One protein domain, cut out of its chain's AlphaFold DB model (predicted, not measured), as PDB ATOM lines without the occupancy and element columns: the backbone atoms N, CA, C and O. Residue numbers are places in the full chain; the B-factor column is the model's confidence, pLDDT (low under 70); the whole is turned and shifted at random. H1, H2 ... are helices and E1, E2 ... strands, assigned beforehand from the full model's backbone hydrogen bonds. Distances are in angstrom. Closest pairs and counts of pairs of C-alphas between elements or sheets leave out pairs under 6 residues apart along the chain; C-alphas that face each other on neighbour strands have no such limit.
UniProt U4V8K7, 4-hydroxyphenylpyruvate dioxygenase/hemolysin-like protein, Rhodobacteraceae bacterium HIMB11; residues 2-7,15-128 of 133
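What this domain is: This is residues 2 to 7 and 15 to 128 of the 133 residues of the protein "4-hydroxyphenylpyruvate dioxygenase/hemolysin-like protein" of Rhodobacteraceae bacterium HIMB11 (UniProt U4V8K7). A twisted sheet of four strands stands in the middle, with helix H2 lying along one face over E4 and the long helix H6 on the opposite face, packing on E2 and E3 with residues 110 to 116 and then running on past the sheet. H5 lies beside H2 and grazes the sheet, H4 is by the edge strand E2, and H1 is set off by itself at the end of the long axis opposite the tip of the E2 and E3 hairpin. The printed part has 120 residues with six named helices and four named strands, in the order H1 E1 H2 H3 H4 H5 E2 E3 E4 H6. The sheet's order is E1 E4 E3 E2, mixed, and the class is mixed, helices and strands. The whole is compact, with a radius of gyration of the C-alphas of 14.6 A, and elongated, spanning 47 by 27 by 26 A.

Where its parts are: In the sheet, E1 is residues 15 to 18, E4 residues 96 to 103 and 23.0 A long, E3 residues 79 to 87 and 26.2 A, and E2 residues 68 to 75 and 19.4 A. H6, residues 110 to 126, is 24.5 A long, from C-alpha 110 at (207.155, 170.840, 144.849) to C-alpha 126 at (230.351, 177.542, 149.092). H2 is residues 22 to 31, 13.9 A long; H5 is residues 59 to 65, H3 residues 42 to 46 and H4 residues 48 to 51. H1, residues 2 to 7, begins at C-alpha 2, (224.178, 162.574, 152.727).

How they stand to each other: E2, E3 and E4 form a meander, each strand the antiparallel neighbour of the one before, with hairpins E2 and E3, and E3 and E4. N 70 and O 83 are 3.0 A apart, and N 84 and O 101 are 2.9 A apart. E1 is parallel to E4, with N 17 and O 98 at 2.8 A. E2 bends by 55 degrees at residue 71. H2 runs along E4 at a height over the sheet of 10.1 A; the closest C-alphas are those of Ile 22 and Gln 101, 6.0 A. H6, on the opposite face, lies over E2 at a height of 8.1 A; the closest C-alphas are those of Leu 68 and Asn 112, 5.8 A. H5 only grazes the sheet and touches H2 at a shallow tilt of 31 degrees, the same way, closest at the C-alphas of Tyr 23 and His 61, 6.7 A. H3 and H5 only just touch, with 3 pairs of C-alphas within 8 A, the closest being Tyr 45 and Leu 59 at 6.6 A. H4 is on the sheet; its closest C-alpha pair with E2 is Ser 48 and Ile 69, 7.3 A. H1 is not on the sheet and is apart from H6. Every O i to N i+4 pair is within hydrogen-bond range in H1, H2, H3 and H6; H5 has 2 of 3, and H4 is too short for such a pair.

The domain as a whole: The two C-alphas farthest apart, those of Lys 5 and Gly 77, are 47.7 A apart. Residues 8 to 14 are not printed, and C-alphas 7 and 15 are 15.1 A apart across the cut. Of the links that are printed whole, none is long. Mean pLDDT of the printed part is 88.1; residues 77, 123 to 124 and 127 to 128 are under 70.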
ATOM      1  N   SER A   2     223.645 162.106 151.427       71.38
ATOM      2  CA  SER A   2     224.178 162.574 152.727       71.38
ATOM      3  C   SER A   2     223.401 162.057 153.955       71.38
ATOM      4  O   SER A   2     224.015 161.604 154.921       71.38
ATOM      5  N   TYR A   3     222.059 162.035 153.902       75.12
ATOM      6  CA  TYR A   3     221.212 161.652 155.044       75.12
ATOM      7  C   TYR A   3     221.451 160.212 155.525       75.12
ATOM      8  O   TYR A   3     221.856 160.029 156.666       75.12
ATOM      9  N   LEU A   4     221.291 159.195 154.663       78.44
ATOM     10  CA  LEU A   4     221.418 157.776 155.051       78.44
ATOM     11  C   LEU A   4     222.780 157.453 155.683       78.44
ATOM     12  O   LEU A   4     222.867 156.666 156.623       78.44
ATOM     13  N   LYS A   5     223.849 158.101 155.202       78.31
ATOM     14  CA  LYS A   5     225.200 157.947 155.751       78.31
ATOM     15  C   LYS A   5     225.326 158.588 157.138       78.31
ATOM     16  O   LYS A   5     225.888 157.963 158.033       78.31
ATOM     17  N   LYS A   6     224.799 159.807 157.326       75.88
ATOM     18  CA  LYS A   6     224.798 160.509 158.625       75.88
ATOM     19  C   LYS A   6     223.873 159.828 159.645       75.88
ATOM     20  O   LYS A   6     224.234 159.731 160.813       75.88
ATOM     21  N   TYR A   7     222.725 159.320 159.196       83.06
ATOM     22  CA  TYR A   7     221.715 158.645 160.017       83.06
ATOM     23  C   TYR A   7     222.029 157.162 160.280       83.06
ATOM     24  O   TYR A   7     221.486 156.569 161.204       83.06
ATOM     25  N   ILE A  15     210.323 166.736 160.005       94.00
ATOM     26  CA  ILE A  15     208.969 166.816 160.549       94.00
ATOM     27  C   ILE A  15     208.413 168.190 160.188       94.00
ATOM     28  O   ILE A  15     209.019 169.203 160.542       94.00
ATOM     29  N   ALA A  16     207.270 168.209 159.502       94.88
ATOM     30  CA  ALA A  16     206.537 169.430 159.197       94.88
ATOM     31  C   ALA A  16     205.575 169.789 160.337       94.88
ATOM     32  O   ALA A  16     204.812 168.946 160.812       94.88
ATOM     33  N   VAL A  17     205.616 171.047 160.772       96.62
ATOM     34  CA  VAL A  17     204.778 171.606 161.834       96.62
ATOM     35  C   VAL A  17     203.882 172.682 161.229       96.62
ATOM     36  O   VAL A  17     204.370 173.685 160.707       96.62
ATOM     37  N   GLY A  18     202.570 172.456 161.283       96.12
ATOM     38  CA  GLY A  18     201.575 173.387 160.753       96.12
ATOM     39  C   GLY A  18     201.445 174.660 161.593       96.12
ATOM     40  O   GLY A  18     201.470 174.587 162.822       96.12
ATOM     41  N   SER A  19     201.264 175.801 160.931       96.50
ATOM     42  CA  SER A  19     200.927 177.091 161.541       96.50
ATOM     43  C   SER A  19     199.751 177.753 160.820       96.50
ATOM     44  O   SER A  19     199.581 177.591 159.613       96.50
ATOM     45  N   GLU A  20     198.965 178.525 161.569       95.44
ATOM     46  CA  GLU A  20     197.942 179.441 161.040       95.44
ATOM     47  C   GLU A  20     198.492 180.869 160.848       95.44
ATOM     48  O   GLU A  20     197.886 181.680 160.152       95.44
ATOM     49  N   ASP A  21     199.651 181.164 161.446       96.94
ATOM     50  CA  ASP A  21     200.407 182.411 161.286       96.94
ATOM     51  C   ASP A  21     201.907 182.086 161.269       96.94
ATOM     52  O   ASP A  21     202.588 182.013 162.298       96.94
ATOM     53  N   ILE A  22     202.423 181.789 160.081       97.75
ATOM     54  CA  ILE A  22     203.816 181.411 159.870       97.75
ATOM     55  C   ILE A  22     204.757 182.581 160.142       97.75
ATOM     56  O   ILE A  22     205.850 182.356 160.648       97.75
ATOM     57  N   TYR A  23     204.344 183.822 159.887       97.38
ATOM     58  CA  TYR A  23     205.197 184.996 160.071       97.38
ATOM     59  C   TYR A  23     205.537 185.206 161.543       97.38
ATOM     60  O   TYR A  23     206.712 185.252 161.914       97.38
ATOM     61  N   THR A  24     204.513 185.249 162.397       97.94
ATOM     62  CA  THR A  24     204.712 185.385 163.843       97.94
ATOM     63  C   THR A  24     205.416 184.157 164.419       97.94
ATOM     64  O   THR A  24     206.311 184.297 165.256       97.94
ATOM     65  N   ALA A  25     205.051 182.951 163.971       97.94
ATOM     66  CA  ALA A  25     205.674 181.720 164.451       97.94
ATOM     67  C   ALA A  25     207.176 181.688 164.140       97.94
ATOM     68  O   ALA A  25     207.985 181.434 165.032       97.94
ATOM     69  N   VAL A  26     207.564 181.986 162.899       97.56
ATOM     70  CA  VAL A  26     208.961 181.992 162.447       97.56
ATOM     71  C   VAL A  26     209.782 183.030 163.197       97.56
ATOM     72  O   VAL A  26     210.883 182.710 163.651       97.56
ATOM     73  N   ASP A  27     209.235 184.228 163.406       97.62
ATOM     74  CA  ASP A  27     209.875 185.269 164.211       97.62
ATOM     75  C   ASP A  27     210.186 184.771 165.633       97.62
ATOM     76  O   ASP A  27     211.305 184.935 166.126       97.62
ATOM     77  N   GLN A  28     209.221 184.125 166.293       98.06
ATOM     78  CA  GLN A  28     209.401 183.582 167.643       98.06
ATOM     79  C   GLN A  28     210.376 182.399 167.668       98.06
ATOM     80  O   GLN A  28     211.200 182.286 168.575       98.06
ATOM     81  N   ILE A  29     210.311 181.517 166.672       97.38
ATOM     82  CA  ILE A  29     211.204 180.362 166.530       97.38
ATOM     83  C   ILE A  29     212.658 180.830 166.362       97.38
ATOM     84  O   ILE A  29     213.544 180.326 167.060       97.38
ATOM     85  N   ALA A  30     212.898 181.839 165.517       96.62
ATOM     86  CA  ALA A  30     214.209 182.466 165.364       96.62
ATOM     87  C   ALA A  30     214.696 183.106 166.671       96.62
ATOM     88  O   ALA A  30     215.837 182.890 167.078       96.62
ATOM     89  N   GLN A  31     213.835 183.867 167.355       97.62
ATOM     90  CA  GLN A  31     214.167 184.502 168.639       97.62
ATOM     91  C   GLN A  31     214.533 183.481 169.723       97.62
ATOM     92  O   GLN A  31     215.388 183.755 170.564       97.62
ATOM     93  N   ASN A  32     213.940 182.285 169.671       97.25
ATOM     94  CA  ASN A  32     214.250 181.170 170.564       97.25
ATOM     95  C   ASN A  32     215.495 180.364 170.141       97.25
ATOM     96  O   ASN A  32     215.813 179.350 170.764       97.25
ATOM     97  N   GLY A  33     216.228 180.812 169.116       95.81
ATOM     98  CA  GLY A  33     217.550 180.295 168.755       95.81
ATOM     99  C   GLY A  33     217.564 179.213 167.675       95.81
ATOM    100  O   GLY A  33     218.633 178.672 167.383       95.81
ATOM    101  N   VAL A  34     216.426 178.890 167.054       95.56
ATOM    102  CA  VAL A  34     216.412 177.994 165.890       95.56
ATOM    103  C   VAL A  34     216.937 178.749 164.672       95.56
ATOM    104  O   VAL A  34     216.460 179.828 164.330       95.56
ATOM    105  N   MET A  35     217.923 178.162 163.997       95.00
ATOM    106  CA  MET A  35     218.470 178.703 162.755       95.00
ATOM    107  C   MET A  35     217.738 178.115 161.552       95.00
ATOM    108  O   MET A  35     217.498 176.908 161.504       95.00
ATOM    109  N   PHE A  36     217.452 178.953 160.560       94.31
ATOM    110  CA  PHE A  36     216.877 178.535 159.285       94.31
ATOM    111  C   PHE A  36     217.952 178.281 158.230       94.31
ATOM    112  O   PHE A  36     219.085 178.764 158.336       94.31
ATOM    113  N   MET A  37     217.608 177.461 157.240       90.81
ATOM    114  CA  MET A  37     218.421 177.314 156.038       90.81
ATOM    115  C   MET A  37     218.501 178.656 155.294       90.81
ATOM    116  O   MET A  37     217.625 179.506 155.479       90.81
ATOM    117  N   PRO A  38     219.541 178.879 154.471       88.19
ATOM    118  CA  PRO A  38     219.628 180.100 153.684       88.19
ATOM    119  C   PRO A  38     218.386 180.272 152.802       88.19
ATOM    120  O   PRO A  38     217.962 179.337 152.117       88.19
ATOM    121  N   GLY A  39     217.806 181.472 152.826       88.56
ATOM    122  CA  GLY A  39     216.692 181.817 151.949       88.56
ATOM    123  C   GLY A  39     217.106 181.831 150.471       88.56
ATOM    124  O   GLY A  39     218.299 181.908 150.155       88.56
ATOM    125  N   PRO A  40     216.135 181.778 149.548       88.25
ATOM    126  CA  PRO A  40     216.400 181.916 148.122       88.25
ATOM    127  C   PRO A  40     216.890 183.345 147.800       88.25
ATOM    128  O   PRO A  40     216.739 184.259 148.614       88.25
ATOM    129  N   PRO A  41     217.489 183.580 146.615       87.69
ATOM    130  CA  PRO A  41     217.925 184.919 146.219       87.69
ATOM    131  C   PRO A  41     216.748 185.898 146.107       87.69
ATOM    132  O   PRO A  41     215.618 185.484 145.872       87.69
ATOM    133  N   GLN A  42     217.029 187.203 146.160       90.19
ATOM    134  CA  GLN A  42     216.021 188.266 146.016       90.19
ATOM    135  C   GLN A  42     215.092 188.063 144.806       90.19
ATOM    136  O   GLN A  42     213.877 188.191 144.923       90.19
ATOM    137  N   SER A  43     215.657 187.640 143.671       90.12
ATOM    138  CA  SER A  43     214.911 187.384 142.436       90.12
ATOM    139  C   SER A  43     213.792 186.348 142.588       90.12
ATOM    140  O   SER A  43     212.825 186.388 141.836       90.12
ATOM    141  N   TYR A  44     213.883 185.429 143.555       91.38
ATOM    142  CA  TYR A  44     212.810 184.479 143.857       91.38
ATOM    143  C   TYR A  44     211.529 185.186 144.312       91.38
ATOM    144  O   TYR A  44     210.429 184.765 143.937       91.38
ATOM    145  N   TYR A  45     211.685 186.238 145.118       93.69
ATOM    146  CA  TYR A  45     210.596 187.058 145.638       93.69
ATOM    147  C   TYR A  45     210.103 188.044 144.589       93.69
ATOM    148  O   TYR A  45     208.902 188.208 144.433       93.69
ATOM    149  N   ASP A  46     211.013 188.634 143.815       92.06
ATOM    150  CA  ASP A  46     210.639 189.555 142.737       92.06
ATOM    151  C   ASP A  46     209.765 188.853 141.677       92.06
ATOM    152  O   ASP A  46     208.835 189.445 141.135       92.06
ATOM    153  N   LEU A  47     210.026 187.563 141.428       91.94
ATOM    154  CA  LEU A  47     209.274 186.715 140.497       91.94
ATOM    155  C   LEU A  47     208.110 185.953 141.158       91.94
ATOM    156  O   LEU A  47     207.490 185.107 140.511       91.94
ATOM    157  N   SER A  48     207.805 186.175 142.443       93.12
ATOM    158  CA  SER A  48     206.795 185.368 143.147       93.12
ATOM    159  C   SER A  48     205.397 185.544 142.556       93.12
ATOM    160  O   SER A  48     204.699 184.555 142.367       93.12
ATOM    161  N   HIS A  49     205.023 186.770 142.178       92.12
ATOM    162  CA  HIS A  49     203.722 187.067 141.570       92.12
ATOM    163  C   HIS A  49     203.561 186.482 140.161       92.12
ATOM    164  O   HIS A  49     202.435 186.270 139.713       92.12
ATOM    165  N   GLU A  50     204.670 186.213 139.462       91.06
ATOM    166  CA  GLU A  50     204.646 185.511 138.175       91.06
ATOM    167  C   GLU A  50     204.420 184.006 138.364       91.06
ATOM    168  O   GLU A  50     203.757 183.374 137.543       91.06
ATOM    169  N   ARG A  51     204.955 183.430 139.450       89.19
ATOM    170  CA  ARG A  51     204.835 181.998 139.766       89.19
ATOM    171  C   ARG A  51     203.522 181.649 140.464       89.19
ATOM    172  O   ARG A  51     202.938 180.619 140.159       89.19
ATOM    173  N   VAL A  52     203.080 182.498 141.388       91.56
ATOM    174  CA  VAL A  52     201.891 182.308 142.225       91.56
ATOM    175  C   VAL A  52     200.965 183.499 141.990       91.56
ATOM    176  O   VAL A  52     201.154 184.594 142.517       91.56
ATOM    177  N   SER A  53     199.973 183.326 141.120       90.50
ATOM    178  CA  SER A  53     199.212 184.473 140.619       90.50
ATOM    179  C   SER A  53     198.322 185.105 141.700       90.50
ATOM    180  O   SER A  53     197.659 184.417 142.472       90.50
ATOM    181  N   GLY A  54     198.295 186.437 141.770       89.12
ATOM    182  CA  GLY A  54     197.340 187.174 142.608       89.12
ATOM    183  C   GLY A  54     197.574 187.128 144.125       89.12
ATOM    184  O   GLY A  54     196.791 187.747 144.848       89.12
ATOM    185  N   HIS A  55     198.631 186.467 144.619       92.38
ATOM    186  CA  HIS A  55     198.923 186.440 146.057       92.38
ATOM    187  C   HIS A  55     199.147 187.846 146.631       92.38
ATOM    188  O   HIS A  55     199.640 188.736 145.938       92.38
ATOM    189  N   GLN A  56     198.817 188.029 147.912       92.00
ATOM    190  CA  GLN A  56     199.008 189.288 148.649       92.00
ATOM    191  C   GLN A  56     199.972 189.137 149.838       92.00
ATOM    192  O   GLN A  56     200.037 190.011 150.699       92.00
ATOM    193  N   GLU A  57     200.709 188.025 149.893       94.69
ATOM    194  CA  GLU A  57     201.652 187.743 150.976       94.69
ATOM    195  C   GLU A  57     202.735 188.834 151.131       94.69
ATOM    196  O   GLU A  57     203.281 189.309 150.126       94.69
ATOM    197  N   PRO A  58     203.076 189.231 152.372       95.50
ATOM    198  CA  PRO A  58     204.061 190.274 152.658       95.50
ATOM    199  C   PRO A  58     205.489 189.815 152.324       95.50
ATOM    200  O   PRO A  58     206.147 189.115 153.101       95.50
ATOM    201  N   LEU A  59     205.990 190.226 151.154       94.88
ATOM    202  CA  LEU A  59     207.303 189.814 150.646       94.88
ATOM    203  C   LEU A  59     208.468 190.185 151.571       94.88
ATOM    204  O   LEU A  59     209.440 189.442 151.647       94.88
ATOM    205  N   ASP A  60     208.380 191.308 152.277       94.50
ATOM    206  CA  ASP A  60     209.380 191.761 153.244       94.50
ATOM    207  C   ASP A  60     209.469 190.825 154.459       94.50
ATOM    208  O   ASP A  60     210.563 190.429 154.869       94.50
ATOM    209  N   HIS A  61     208.321 190.396 154.987       94.94
ATOM    210  CA  HIS A  61     208.257 189.402 156.059       94.94
ATOM    211  C   HIS A  61     208.764 188.037 155.589       94.94
ATOM    212  O   HIS A  61     209.474 187.350 156.326       94.94
ATOM    213  N   MET A  62     208.443 187.649 154.353       96.12
ATOM    214  CA  MET A  62     208.937 186.398 153.785       96.12
ATOM    215  C   MET A  62     210.461 186.414 153.616       96.12
ATOM    216  O   MET A  62     211.144 185.481 154.044       96.12
ATOM    217  N   GLN A  63     211.001 187.493 153.048       95.31
ATOM    218  CA  GLN A  63     212.434 187.676 152.798       95.31
ATOM    219  C   GLN A  63     213.264 187.662 154.078       95.31
ATOM    220  O   GLN A  63     214.357 187.100 154.088       95.31
ATOM    221  N   LYS A  64     212.740 188.236 155.167       95.44
ATOM    222  CA  LYS A  64     213.436 188.344 156.457       95.44
ATOM    223  C   LYS A  64     214.026 187.016 156.941       95.44
ATOM    224  O   LYS A  64     215.143 186.998 157.457       95.44
ATOM    225  N   HIS A  65     213.278 185.925 156.786       95.00
ATOM    226  CA  HIS A  65     213.677 184.596 157.253       95.00
ATOM    227  C   HIS A  65     213.829 183.562 156.137       95.00
ATOM    228  O   HIS A  65     214.236 182.438 156.417       95.00
ATOM    229  N   GLY A  66     213.562 183.925 154.883       94.75
ATOM    230  CA  GLY A  66     213.660 182.982 153.773       94.75
ATOM    231  C   GLY A  66     212.411 182.117 153.593       94.75
ATOM    232  O   GLY A  66     212.533 180.975 153.161       94.75
ATOM    233  N   ILE A  67     211.220 182.621 153.942       96.56
ATOM    234  CA  ILE A  67     209.958 181.897 153.723       96.56
ATOM    235  C   ILE A  67     209.725 181.761 152.216       96.56
ATOM    236  O   ILE A  67     209.888 182.721 151.459       96.56
ATOM    237  N   LEU A  68     209.354 180.559 151.797       95.31
ATOM    238  CA  LEU A  68     209.060 180.171 150.425       95.31
ATOM    239  C   LEU A  68     207.547 180.186 150.177       95.31
ATOM    240  O   LEU A  68     206.768 179.974 151.105       95.31
ATOM    241  N   ILE A  69     207.152 180.414 148.927       94.31
ATOM    242  CA  ILE A  69     205.768 180.426 148.452       94.31
ATOM    243  C   ILE A  69     205.606 179.566 147.192       94.31
ATOM    244  O   ILE A  69     206.367 179.692 146.223       94.31
ATOM    245  N   ASP A  70     204.570 178.734 147.217       92.31
ATOM    246  CA  ASP A  70     204.116 177.892 146.107       92.31
ATOM    247  C   ASP A  70     202.578 177.852 146.063       92.31
ATOM    248  O   ASP A  70     201.920 178.383 146.961       92.31
ATOM    249  N   GLY A  71     202.015 177.222 145.034       89.56
ATOM    250  CA  GLY A  71     200.573 177.003 144.873       89.56
ATOM    251  C   GLY A  71     199.984 177.631 143.606       89.56
ATOM    252  O   GLY A  71     200.673 178.287 142.826       89.56
ATOM    253  N   GLU A  72     198.680 177.425 143.394       85.38
ATOM    254  CA  GLU A  72     197.944 177.932 142.218       85.38
ATOM    255  C   GLU A  72     197.693 179.455 142.282       85.38
ATOM    256  O   GLU A  72     197.397 180.093 141.267       85.38
ATOM    257  N   GLY A  73     197.841 180.060 143.466       87.00
ATOM    258  CA  GLY A  73     197.538 181.468 143.700       87.00
ATOM    259  C   GLY A  73     196.045 181.698 143.931       87.00
ATOM    260  O   GLY A  73     195.385 180.898 144.591       87.00
ATOM    261  N   VAL A  74     195.502 182.808 143.433       84.81
ATOM    262  CA  VAL A  74     194.067 183.113 143.541       84.81
ATOM    263  C   VAL A  74     193.317 182.499 142.359       84.81
ATOM    264  O   VAL A  74     193.402 182.984 141.231       84.81
ATOM    265  N   VAL A  75     192.549 181.449 142.634       81.19
ATOM    266  CA  VAL A  75     191.745 180.707 141.660       81.19
ATOM    267  C   VAL A  75     190.336 181.296 141.590       81.19
ATOM    268  O   VAL A  75     189.732 181.647 142.609       81.19
ATOM    269  N   ASP A  76     189.826 181.453 140.365       78.25
ATOM    270  CA  ASP A  76     188.467 181.923 140.051       78.25
ATOM    271  C   ASP A  76     188.043 183.229 140.762       78.25
ATOM    272  O   ASP A  76     186.861 183.512 140.946       78.25
ATOM    273  N   GLY A  77     189.020 184.060 141.147       69.38
ATOM    274  CA  GLY A  77     188.798 185.363 141.780       69.38
ATOM    275  C   GLY A  77     188.319 185.316 143.235       69.38
ATOM    276  O   GLY A  77     187.881 186.352 143.738       69.38
ATOM    277  N   GLY A  78     188.392 184.162 143.911       74.31
ATOM    278  CA  GLY A  78     187.892 184.029 145.284       74.31
ATOM    279  C   GLY A  78     188.658 183.063 146.187       74.31
ATOM    280  O   GLY A  78     188.836 183.367 147.365       74.31
ATOM    281  N   GLU A  79     189.137 181.930 145.669       83.62
ATOM    282  CA  GLU A  79     189.843 180.939 146.488       83.62
ATOM    283  C   GLU A  79     191.351 181.134 146.386       83.62
ATOM    284  O   GLU A  79     191.939 181.033 145.314       83.62
ATOM    285  N   THR A  80     191.991 181.423 147.515       86.19
ATOM    286  CA  THR A  80     193.453 181.472 147.593       86.19
ATOM    287  C   THR A  80     193.967 180.071 147.879       86.19
ATOM    288  O   THR A  80     193.549 179.478 148.870       86.19
ATOM    289  N   LYS A  81     194.852 179.567 147.016       90.88
ATOM    290  CA  LYS A  81     195.553 178.287 147.147       90.88
ATOM    291  C   LYS A  81     197.054 178.528 147.126       90.88
ATOM    292  O   LYS A  81     197.676 178.618 146.066       90.88
ATOM    293  N   ILE A  82     197.596 178.729 148.316       92.62
ATOM    294  CA  ILE A  82     198.988 179.076 148.560       92.62
ATOM    295  C   ILE A  82     199.541 178.189 149.668       92.62
ATOM    296  O   ILE A  82     198.876 177.901 150.668       92.62
ATOM    297  N   LEU A  83     200.805 177.818 149.503       94.31
ATOM    298  CA  LEU A  83     201.591 177.098 150.479       94.31
ATOM    299  C   LEU A  83     202.828 177.906 150.871       94.31
ATOM    300  O   LEU A  83     203.674 178.217 150.029       94.31
ATOM    301  N   LEU A  84     202.943 178.213 152.162       96.06
ATOM    302  CA  LEU A  84     204.098 178.894 152.740       96.06
ATOM    303  C   LEU A  84     204.944 177.903 153.524       96.06
ATOM    304  O   LEU A  84     204.415 177.186 154.374       96.06
ATOM    305  N   GLN A  85     206.248 177.866 153.257       96.62
ATOM    306  CA  GLN A  85     207.165 176.904 153.875       96.62
ATOM    307  C   GLN A  85     208.489 177.551 154.263       96.62
ATOM    308  O   GLN A  85     208.995 178.442 153.585       96.62
ATOM    309  N   ILE A  86     209.092 177.061 155.340       95.69
ATOM    310  CA  ILE A  86     210.456 177.405 155.745       95.69
ATOM    311  C   ILE A  86     211.090 176.230 156.480       95.69
ATOM    312  O   ILE A  86     210.430 175.490 157.210       95.69
ATOM    313  N   PHE A  87     212.397 176.071 156.299       94.44
ATOM    314  CA  PHE A  87     213.138 174.913 156.773       94.44
ATOM    315  C   PHE A  87     214.224 175.336 157.753       94.44
ATOM    316  O   PHE A  87     215.027 176.230 157.484       94.44
ATOM    317  N   SER A  88     214.258 174.686 158.910       94.44
ATOM    318  CA  SER A  88     215.351 174.845 159.872       94.44
ATOM    319  C   SER A  88     216.640 174.192 159.366       94.44
ATOM    320  O   SER A  88     216.613 173.249 158.574       94.44
ATOM    321  N   LYS A  89     217.791 174.648 159.867       92.12
ATOM    322  CA  LYS A  89     219.022 173.850 159.812       92.12
ATOM    323  C   LYS A  89     218.820 172.552 160.599       92.12
ATOM    324  O   LYS A  89     217.911 172.432 161.417       92.12
ATOM    325  N   THR A  90     219.683 171.566 160.377       89.50
ATOM    326  CA  THR A  90     219.604 170.291 161.100       89.50
ATOM    327  C   THR A  90     219.709 170.504 162.612       89.50
ATOM    328  O   THR A  90     220.676 171.105 163.081       89.50
ATOM    329  N   VAL A  91     218.738 169.987 163.364       88.00
ATOM    330  CA  VAL A  91     218.616 170.176 164.820       88.00
ATOM    331  C   VAL A  91     219.029 168.920 165.589       88.00
ATOM    332  O   VAL A  91     219.651 169.013 166.645       88.00
ATOM    333  N   ILE A  92     218.708 167.731 165.066       86.19
ATOM    334  CA  ILE A  92     218.994 166.446 165.720       86.19
ATOM    335  C   ILE A  92     219.705 165.537 164.720       86.19
ATOM    336  O   ILE A  92     219.076 164.888 163.885       86.19
ATOM    337  N   GLY A  93     221.036 165.490 164.779       86.88
ATOM    338  CA  GLY A  93     221.815 164.775 163.766       86.88
ATOM    339  C   GLY A  93     221.505 165.337 162.369       86.88
ATOM    340  O   GLY A  93     221.658 166.537 162.181       86.88
ATOM    341  N   PRO A  94     221.078 164.523 161.387       86.44
ATOM    342  CA  PRO A  94     220.683 165.011 160.066       86.44
ATOM    343  C   PRO A  94     219.193 165.393 159.950       86.44
ATOM    344  O   PRO A  94     218.750 165.678 158.839       86.44
ATOM    345  N   ILE A  95     218.423 165.366 161.048       90.06
ATOM    346  CA  ILE A  95     216.992 165.709 161.061       90.06
ATOM    347  C   ILE A  95     216.813 167.226 161.138       90.06
ATOM    348  O   ILE A  95     217.458 167.886 161.960       90.06
ATOM    349  N   PHE A  96     215.898 167.766 160.336       92.62
ATOM    350  CA  PHE A  96     215.455 169.160 160.403       92.62
ATOM    351  C   PHE A  96     213.931 169.260 160.557       92.62
ATOM    352  O   PHE A  96     213.200 168.290 160.385       92.62
ATOM    353  N   PHE A  97     213.449 170.442 160.912       95.38
ATOM    354  CA  PHE A  97     212.029 170.781 160.959       95.38
ATOM    355  C   PHE A  97     211.642 171.677 159.789       95.38
ATOM    356  O   PHE A  97     212.410 172.565 159.406       95.38
ATOM    357  N   GLU A  98     210.442 171.453 159.277       95.31
ATOM    358  CA  GLU A  98     209.736 172.325 158.349       95.31
ATOM    359  C   GLU A  98     208.600 173.018 159.106       95.31
ATOM    360  O   GLU A  98     207.903 172.386 159.900       95.31
ATOM    361  N   PHE A  99     208.399 174.307 158.856       96.81
ATOM    362  CA  PHE A  99     207.226 175.040 159.320       96.81
ATOM    363  C   PHE A  99     206.403 175.425 158.102       96.81
ATOM    364  O   PHE A  99     206.943 175.989 157.148       96.81
ATOM    365  N   ILE A 100     205.119 175.079 158.129       96.00
ATOM    366  CA  ILE A 100     204.245 175.144 156.959       96.00
ATOM    367  C   ILE A 100     202.923 175.821 157.305       96.00
ATOM    368  O   ILE A 100     202.312 175.515 158.327       96.00
ATOM    369  N   GLN A 101     202.456 176.711 156.436       96.50
ATOM    370  CA  GLN A 101     201.106 177.259 156.487       96.50
ATOM    371  C   GLN A 101     200.400 177.003 155.160       96.50
ATOM    372  O   GLN A 101     200.933 177.278 154.086       96.50
ATOM    373  N   ARG A 102     199.186 176.465 155.268       94.44
ATOM    374  CA  ARG A 102     198.314 176.117 154.147       94.44
ATOM    375  C   ARG A 102     197.196 177.137 154.063       94.44
ATOM    376  O   ARG A 102     196.416 177.265 155.003       94.44
ATOM    377  N   ILE A 103     197.108 177.839 152.943       92.19
ATOM    378  CA  ILE A 103     196.017 178.765 152.649       92.19
ATOM    379  C   ILE A 103     195.273 178.163 151.465       92.19
ATOM    380  O   ILE A 103     195.697 178.340 150.335       92.19
ATOM    381  N   GLY A 104     194.247 177.352 151.733       86.31
ATOM    382  CA  GLY A 104     193.449 176.661 150.705       86.31
ATOM    383  C   GLY A 104     194.185 175.601 149.867       86.31
ATOM    384  O   GLY A 104     193.567 174.994 148.996       86.31
ATOM    385  N   ASP A 105     195.474 175.355 150.123       79.00
ATOM    386  CA  ASP A 105     196.304 174.379 149.407       79.00
ATOM    387  C   ASP A 105     196.605 173.131 150.268       79.00
ATOM    388  O   ASP A 105     197.308 173.190 151.287       79.00
ATOM    389  N   ASP A 106     196.092 171.978 149.830       78.81
ATOM    390  CA  ASP A 106     196.310 170.660 150.452       78.81
ATOM    391  C   ASP A 106     197.509 169.886 149.852       78.81
ATOM    392  O   ASP A 106     197.756 168.731 150.198       78.81
ATOM    393  N   GLY A 107     198.273 170.507 148.951       78.38
ATOM    394  CA  GLY A 107     199.404 169.931 148.223       78.38
ATOM    395  C   GLY A 107     200.714 169.859 149.018       78.38
ATOM    396  O   GLY A 107     200.748 169.944 150.244       78.38
ATOM    397  N   PHE A 108     201.834 169.667 148.322       71.06
ATOM    398  CA  PHE A 108     203.144 169.436 148.959       71.06
ATOM    399  C   PHE A 108     204.176 170.554 148.733       71.06
ATOM    400  O   PHE A 108     205.168 170.594 149.457       71.06
ATOM    401  N   GLY A 109     203.950 171.461 147.775       72.62
ATOM    402  CA  GLY A 109     204.892 172.543 147.457       72.62
ATOM    403  C   GLY A 109     206.151 172.069 146.733       72.62
ATOM    404  O   GLY A 109     207.265 172.295 147.208       72.62
ATOM    405  N   GLU A 110     206.006 171.368 145.605       76.00
ATOM    406  CA  GLU A 110     207.155 170.840 144.849       76.00
ATOM    407  C   GLU A 110     208.150 171.939 144.428       76.00
ATOM    408  O   GLU A 110     209.367 171.720 144.449       76.00
ATOM    409  N   GLY A 111     207.658 173.137 144.096       79.75
ATOM    410  CA  GLY A 111     208.479 174.291 143.738       79.75
ATOM    411  C   GLY A 111     209.284 174.826 144.921       79.75
ATOM    412  O   GLY A 111     210.468 175.140 144.768       79.75
ATOM    413  N   ASN A 112     208.686 174.854 146.115       81.25
ATOM    414  CA  ASN A 112     209.394 175.211 147.348       81.25
ATOM    415  C   ASN A 112     210.511 174.213 147.658       81.25
ATOM    416  O   ASN A 112     211.629 174.613 147.986       81.25
ATOM    417  N   PHE A 113     210.245 172.919 147.486       76.50
ATOM    418  CA  PHE A 113     211.242 171.878 147.721       76.50
ATOM    419  C   PHE A 113     212.439 171.993 146.763       76.50
ATOM    420  O   PHE A 113     213.587 171.832 147.178       76.50
ATOM    421  N   LYS A 114     212.192 172.330 145.490       82.00
ATOM    422  CA  LYS A 114     213.259 172.589 144.514       82.00
ATOM    423  C   LYS A 114     214.104 173.807 144.900       82.00
ATOM    424  O   LYS A 114     215.327 173.698 144.944       82.00
ATOM    425  N   ALA A 115     213.466 174.930 145.231       77.88
ATOM    426  CA  ALA A 115     214.163 176.152 145.644       77.88
ATOM    427  C   ALA A 115     215.009 175.937 146.913       77.88
ATOM    428  O   ALA A 115     216.128 176.440 147.013       77.88
ATOM    429  N   LEU A 116     214.502 175.139 147.860       75.25
ATOM    430  CA  LEU A 116     215.255 174.729 149.041       75.25
ATOM    431  C   LEU A 116     216.512 173.940 148.662       75.25
ATOM    432  O   LEU A 116     217.600 174.258 149.140       75.25
ATOM    433  N   PHE A 117     216.377 172.912 147.819       77.75
ATOM    434  CA  PHE A 117     217.515 172.087 147.416       77.75
ATOM    435  C   PHE A 117     218.590 172.896 146.693       77.75
ATOM    436  O   PHE A 117     219.763 172.727 147.012       77.75
ATOM    437  N   GLU A 118     218.205 173.807 145.798       81.00
ATOM    438  CA  GLU A 118     219.141 174.709 145.112       81.00
ATOM    439  C   GLU A 118     219.891 175.621 146.103       81.00
ATOM    440  O   GLU A 118     221.076 175.904 145.921       81.00
ATOM    441  N   SER A 119     219.225 176.056 147.181       71.00
ATOM    442  CA  SER A 119     219.852 176.851 148.244       71.00
ATOM    443  C   SER A 119     220.841 176.026 149.080       71.00
ATOM    444  O   SER A 119     221.968 176.458 149.329       71.00
ATOM    445  N   ILE A 120     220.463 174.797 149.457       73.19
ATOM    446  CA  ILE A 120     221.339 173.862 150.185       73.19
ATOM    447  C   ILE A 120     222.560 173.493 149.340       73.19
ATOM    448  O   ILE A 120     223.677 173.459 149.848       73.19
ATOM    449  N   GLU A 121     222.358 173.181 148.061       75.94
ATOM    450  CA  GLU A 121     223.434 172.824 147.141       75.94
ATOM    451  C   GLU A 121     224.427 173.978 146.993       75.94
ATOM    452  O   GLU A 121     225.634 173.771 147.109       75.94
ATOM    453  N   ARG A 122     223.926 175.212 146.860       72.62
ATOM    454  CA  ARG A 122     224.768 176.412 146.854       72.62
ATOM    455  C   ARG A 122     225.604 176.538 148.129       72.62
ATOM    456  O   ARG A 122     226.809 176.741 148.023       72.62
ATOM    457  N   GLU A 123     225.012 176.356 149.312       68.12
ATOM    458  CA  GLU A 123     225.750 176.400 150.588       68.12
ATOM    459  C   GLU A 123     226.813 175.281 150.667       68.12
ATOM    460  O   GLU A 123     227.917 175.498 151.166       68.12
ATOM    461  N   GLN A 124     226.528 174.083 150.145       68.62
ATOM    462  CA  GLN A 124     227.501 172.983 150.112       68.62
ATOM    463  C   GLN A 124     228.662 173.252 149.143       68.62
ATOM    464  O   GLN A 124     229.799 172.892 149.457       68.62
ATOM    465  N   ILE A 125     228.402 173.903 148.006       76.94
ATOM    466  CA  ILE A 125     229.443 174.376 147.081       76.94
ATOM    467  C   ILE A 125     230.296 175.457 147.757       76.94
ATOM    468  O   ILE A 125     231.523 175.372 147.741       76.94
ATOM    469  N   GLU A 126     229.665 176.445 148.396       71.19
ATOM    470  CA  GLU A 126     230.351 177.542 149.092       71.19
ATOM    471  C   GLU A 126     231.238 177.041 150.242       71.19
ATOM    472  O   GLU A 126     232.344 177.543 150.442       71.19
ATOM    473  N   ASN A 127     230.796 176.001 150.951       68.56
ATOM    474  CA  ASN A 127     231.558 175.358 152.021       68.56
ATOM    475  C   ASN A 127     232.572 174.310 151.520       68.56
ATOM    476  O   ASN A 127     233.298 173.726 152.328       68.56
ATOM    477  N   GLY A 128     232.636 174.058 150.208       69.06
ATOM    478  CA  GLY A 128     233.555 173.097 149.594       69.06
ATOM    479  C   GLY A 128     233.238 171.627 149.897       69.06
ATOM    480  O   GLY A 128     234.113 170.772 149.755       69.06
TER     481      GLY A 128